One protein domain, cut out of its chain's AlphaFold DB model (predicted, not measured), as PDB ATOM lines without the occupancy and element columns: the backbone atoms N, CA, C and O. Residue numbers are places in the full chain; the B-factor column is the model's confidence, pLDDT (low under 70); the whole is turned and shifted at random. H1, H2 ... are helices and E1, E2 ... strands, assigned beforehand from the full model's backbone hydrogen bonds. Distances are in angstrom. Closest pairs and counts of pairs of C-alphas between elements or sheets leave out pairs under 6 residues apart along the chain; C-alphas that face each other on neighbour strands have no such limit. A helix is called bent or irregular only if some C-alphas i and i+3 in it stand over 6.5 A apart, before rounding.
ATOM      1  N   VAL A  14     152.339 124.956  89.584       94.94
ATOM      2  CA  VAL A  14     153.761 124.984  89.939       94.94
ATOM      3  C   VAL A  14     153.980 124.126  91.185       94.94
ATOM      4  O   VAL A  14     153.298 124.354  92.187       94.94
ATOM      5  N   PRO A  15     154.909 123.152  91.168       94.44
ATOM      6  CA  PRO A  15     155.238 122.365  92.352       94.44
ATOM      7  C   PRO A  15     155.633 123.260  93.528       94.44
ATOM      8  O   PRO A  15     156.373 124.233  93.357       94.44
ATOM      9  N   ASN A  16     155.154 122.934  94.724       90.69
ATOM     10  CA  ASN A  16     155.497 123.649  95.945       90.69
ATOM     11  C   ASN A  16     156.360 122.789  96.876       90.69
ATOM     12  O   ASN A  16     156.445 121.570  96.749       90.69
ATOM     13  N   LYS A  17     157.007 123.444  97.844       87.75
ATOM     14  CA  LYS A  17     157.895 122.779  98.812       87.75
ATOM     15  C   LYS A  17     157.166 121.805  99.748       87.75
ATOM     16  O   LYS A  17     157.826 121.016 100.406       87.75
ATOM     17  N   ALA A  18     155.837 121.865  99.811       89.06
ATOM     18  CA  ALA A  18     155.009 120.984 100.629       89.06
ATOM     19  C   ALA A  18     154.616 119.683  99.898       89.06
ATOM     20  O   ALA A  18     153.797 118.927 100.409       89.06
ATOM     21  N   GLY A  19     155.169 119.421  98.705       90.31
ATOM     22  CA  GLY A  19     154.886 118.206  97.934       90.31
ATOM     23  C   GLY A  19     153.590 118.255  97.118       90.31
ATOM     24  O   GLY A  19     153.184 117.239  96.566       90.31
ATOM     25  N   GLY A  20     152.943 119.420  97.022       92.38
ATOM     26  CA  GLY A  20     151.752 119.642  96.200       92.38
ATOM     27  C   GLY A  20     152.008 120.590  95.029       92.38
ATOM     28  O   GLY A  20     153.146 120.923  94.693       92.38
ATOM     29  N   VAL A  21     150.924 121.080  94.427       93.31
ATOM     30  CA  VAL A  21     150.963 122.125  93.397       93.31
ATOM     31  C   VAL A  21     150.323 123.411  93.908       93.31
ATOM     32  O   VAL A  21     149.383 123.393  94.696       93.31
ATOM     33  N   SER A  22     150.855 124.545  93.470       93.00
ATOM     34  CA  SER A  22     150.282 125.878  93.672       93.00
ATOM     35  C   SER A  22     149.860 126.457  92.335       93.00
ATOM     36  O   SER A  22     150.509 126.220  91.318       93.00
ATOM     37  N   LEU A  23     148.785 127.235  92.340       94.31
ATOM     38  CA  LEU A  23     148.324 127.937  91.153       94.31
ATOM     39  C   LEU A  23     149.147 129.218  90.940       94.31
ATOM     40  O   LEU A  23     149.385 129.966  91.891       94.31
ATOM     41  N   ASN A  24     149.571 129.478  89.703       96.19
ATOM     42  CA  ASN A  24     150.284 130.697  89.337       96.19
ATOM     43  C   ASN A  24     149.326 131.816  88.930       96.19
ATOM     44  O   ASN A  24     148.884 131.878  87.787       96.19
ATOM     45  N   PHE A  25     149.085 132.760  89.835       95.06
ATOM     46  CA  PHE A  25     148.210 133.914  89.601       95.06
ATOM     47  C   PHE A  25     148.790 134.958  88.632       95.06
ATOM     48  O   PHE A  25     148.085 135.891  88.249       95.06
ATOM     49  N   GLY A  26     150.042 134.789  88.196       94.38
ATOM     50  CA  GLY A  26     150.608 135.532  87.068       94.38
ATOM     51  C   GLY A  26     150.161 134.998  85.707       94.38
ATOM     52  O   GLY A  26     150.337 135.681  84.702       94.38
ATOM     53  N   HIS A  27     149.575 133.797  85.661       96.12
ATOM     54  CA  HIS A  27     149.061 133.190  84.442       96.12
ATOM     55  C   HIS A  27     147.562 133.511  84.272       96.12
ATOM     56  O   HIS A  27     146.778 133.177  85.160       96.12
ATOM     57  N   PRO A  28     147.104 134.074  83.137       94.94
ATOM     58  CA  PRO A  28     145.699 134.472  82.954       94.94
ATOM     59  C   PRO A  28     144.681 133.348  83.209       94.94
ATOM     60  O   PRO A  28     143.644 133.563  83.827       94.94
ATOM     61  N   ILE A  29     145.007 132.117  82.798       95.88
ATOM     62  CA  ILE A  29     144.168 130.920  83.012       95.88
ATOM     63  C   ILE A  29     143.914 130.616  84.501       95.88
ATOM     64  O   ILE A  29     142.851 130.101  84.841       95.88
ATOM     65  N   ALA A  30     144.832 130.964  85.409       95.62
ATOM     66  CA  ALA A  30     144.643 130.727  86.843       95.62
ATOM     67  C   ALA A  30     143.409 131.456  87.404       95.62
ATOM     68  O   ALA A  30     142.715 130.929  88.271       95.62
ATOM     69  N   TRP A  31     143.093 132.636  86.871       94.56
ATOM     70  CA  TRP A  31     141.914 133.401  87.273       94.56
ATOM     71  C   TRP A  31     140.614 132.719  86.855       94.56
ATOM     72  O   TRP A  31     139.671 132.665  87.638       94.56
ATOM     73  N   TRP A  32     140.584 132.113  85.667       96.88
ATOM     74  CA  TRP A  32     139.439 131.320  85.222       96.88
ATOM     75  C   TRP A  32     139.230 130.078  86.083       96.88
ATOM     76  O   TRP A  32     138.094 129.763  86.427       96.88
ATOM     77  N   ILE A  33     140.314 129.416  86.496       95.69
ATOM     78  CA  ILE A  33     140.237 128.282  87.426       95.69
ATOM     79  C   ILE A  33     139.628 128.731  88.760       95.69
ATOM     80  O   ILE A  33     138.704 128.081  89.242       95.69
ATOM     81  N   LEU A  34     140.079 129.857  89.325       94.69
ATOM     82  CA  LEU A  34     139.501 130.417  90.553       94.69
ATOM     83  C   LEU A  34     138.002 130.722  90.392       94.69
ATOM     84  O   LEU A  34     137.196 130.379  91.259       94.69
ATOM     85  N   ILE A  35     137.621 131.355  89.280       97.06
ATOM     86  CA  ILE A  35     136.226 131.712  89.014       97.06
ATOM     87  C   ILE A  35     135.357 130.455  88.943       97.06
ATOM     88  O   ILE A  35     134.354 130.363  89.645       97.06
ATOM     89  N   LEU A  36     135.754 129.473  88.135       98.00
ATOM     90  CA  LEU A  36     134.937 128.292  87.861       98.00
ATOM     91  C   LEU A  36     134.896 127.299  89.026       98.00
ATOM     92  O   LEU A  36     133.861 126.684  89.258       98.00
ATOM     93  N   MET A  37     135.999 127.128  89.755       96.00
ATOM     94  CA  MET A  37     136.090 126.136  90.834       96.00
ATOM     95  C   MET A  37     135.686 126.689  92.200       96.00
ATOM     96  O   MET A  37     135.449 125.912  93.121       96.00
ATOM     97  N   THR A  38     135.633 128.011  92.372       94.94
ATOM     98  CA  THR A  38     135.352 128.616  93.680       94.94
ATOM     99  C   THR A  38     134.231 129.636  93.603       94.94
ATOM    100  O   THR A  38     133.219 129.462  94.276       94.94
ATOM    101  N   ILE A  39     134.363 130.673  92.773       97.50
ATOM    102  CA  ILE A  39     133.390 131.777  92.762       97.50
ATOM    103  C   ILE A  39     132.016 131.290  92.290       97.50
ATOM    104  O   ILE A  39     131.025 131.527  92.973       97.50
ATOM    105  N   VAL A  40     131.950 130.573  91.166       98.44
ATOM    106  CA  VAL A  40     130.684 130.068  90.612       98.44
ATOM    107  C   VAL A  40     129.972 129.124  91.594       98.44
ATOM    108  O   VAL A  40     128.811 129.396  91.905       98.44
ATOM    109  N   PRO A  41     130.621 128.084  92.162       98.44
ATOM    110  CA  PRO A  41     129.991 127.242  93.179       98.44
ATOM    111  C   PRO A  41     129.489 128.020  94.398       98.44
ATOM    112  O   PRO A  41     128.371 127.784  94.852       98.44
ATOM    113  N   VAL A  42     130.275 128.975  94.907       98.44
ATOM    114  CA  VAL A  42     129.880 129.796  96.063       98.44
ATOM    115  C   VAL A  42     128.650 130.645  95.745       98.44
ATOM    116  O   VAL A  42     127.728 130.698  96.557       98.44
ATOM    117  N   VAL A  43     128.599 131.269  94.565       98.56
ATOM    118  CA  VAL A  43     127.442 132.064  94.123       98.56
ATOM    119  C   VAL A  43     126.193 131.193  93.984       98.56
ATOM    120  O   VAL A  43     125.122 131.613  94.416       98.56
ATOM    121  N   ILE A  44     126.319 129.979  93.439       98.56
ATOM    122  CA  ILE A  44     125.196 129.037  93.325       98.56
ATOM    123  C   ILE A  44     124.661 128.676  94.711       98.56
ATOM    124  O   ILE A  44     123.462 128.801  94.948       98.56
ATOM    125  N   VAL A  45     125.538 128.265  95.631       98.50
ATOM    126  CA  VAL A  45     125.129 127.892  96.993       98.50
ATOM    127  C   VAL A  45     124.456 129.069  97.688       98.50
ATOM    128  O   VAL A  45     123.342 128.921  98.176       98.50
ATOM    129  N   ALA A  46     125.080 130.249  97.672       98.44
ATOM    130  CA  ALA A  46     124.513 131.443  98.289       98.44
ATOM    131  C   ALA A  46     123.146 131.809  97.687       98.44
ATOM    132  O   ALA A  46     122.203 132.071  98.431       98.44
ATOM    133  N   GLY A  47     123.019 131.781  96.357       98.56
ATOM    134  CA  GLY A  47     121.767 132.076  95.663       98.56
ATOM    135  C   GLY A  47     120.646 131.106  96.032       98.56
ATOM    136  O   GLY A  47     119.542 131.542  96.347       98.56
ATOM    137  N   VAL A  48     120.937 129.803  96.065       98.62
ATOM    138  CA  VAL A  48     119.962 128.780  96.476       98.62
ATOM    139  C   VAL A  48     119.596 128.935  97.949       98.62
ATOM    140  O   VAL A  48     118.417 128.897  98.282       98.62
ATOM    141  N   THR A  49     120.570 129.150  98.836       98.56
ATOM    142  CA  THR A  49     120.301 129.358 100.266       98.56
ATOM    143  C   THR A  49     119.382 130.554 100.494       98.56
ATOM    144  O   THR A  49     118.413 130.430 101.236       98.56
ATOM    145  N   ILE A  50     119.638 131.689  99.837       98.50
ATOM    146  CA  ILE A  50     118.771 132.869  99.937       98.50
ATOM    147  C   ILE A  50     117.374 132.551  99.394       98.50
ATOM    148  O   ILE A  50     116.396 132.849 100.064       98.50
ATOM    149  N   ALA A  51     117.276 131.907  98.228       98.12
ATOM    150  CA  ALA A  51     115.991 131.558  97.617       98.12
ATOM    151  C   ALA A  51     115.150 130.583  98.458       98.12
ATOM    152  O   ALA A  51     113.933 130.573  98.334       98.12
ATOM    153  N   VAL A  52     115.790 129.749  99.282       98.25
ATOM    154  CA  VAL A  52     115.102 128.816 100.188       98.25
ATOM    155  C   VAL A  52     114.650 129.498 101.484       98.25
ATOM    156  O   VAL A  52     113.654 129.077 102.067       98.25
ATOM    157  N   LEU A  53     115.393 130.496 101.968       97.62
ATOM    158  CA  LEU A  53     115.130 131.157 103.253       97.62
ATOM    159  C   LEU A  53     114.265 132.424 103.149       97.62
ATOM    160  O   LEU A  53     113.773 132.881 104.180       97.62
ATOM    161  N   ALA A  54     114.142 133.007 101.955       88.38
ATOM    162  CA  ALA A  54     113.304 134.172 101.665       88.38
ATOM    163  C   ALA A  54     111.855 133.764 101.365       88.38
ATOM    164  O   ALA A  54     110.952 134.518 101.794       88.38
TER     165      ALA A  54
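Overview. This is residues 14 to 54 of the 54 residues of an uncharacterized protein of Pseudosporangium ferrugineum (UniProt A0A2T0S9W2). One long helix, H1, bent but running on nearly straight, makes the long arm of an L; at its first end a narrow loop, residues 14 to 23 with the strand E1, makes the short arm. The printed part has 41 residues, E1 then H1, mostly helix. It is extended, with a radius of gyration of the C-alphas of 15.0 A and spans of 46 by 23 by 9 A.

Along the chain. Find C-alpha 28 at (145.699, 134.472, 82.954), where H1, residues 28 to 53, begins. By its hydrogen bonds it was assigned as one helix, but it is bent: C-alphas 37 and 40 are 6.7 A apart. Arm H1a, residues 28 to 37, is 15.0 A long; arm H1b, residues 40 to 53, is 20.1 A long and ends at (115.130, 131.157, 103.253). Look back to E1, residues 21 to 23, 6.8 A long.

Arrangement. H1a and H1b stand at a shallow tilt of 29 degrees. In H1b every O i to N i+4 pair is within hydrogen-bond range, in H1a 5 of 6. The closest C-alphas of E1 and H1a, Leu 23 and Ala 30, are 6.3 A apart; E1 and H1b are apart. E1 pairs with no named strand, but residues 14 to 15 pair antiparallel with its residues 21 to 22.

Size, cuts and confidence. The C-alphas farthest apart, Lys 17 and Ala 54, are 46.1 A apart. The link from E1 to H1 is tight, the printed part has no cut, and no printed residue is under 70 in pLDDT.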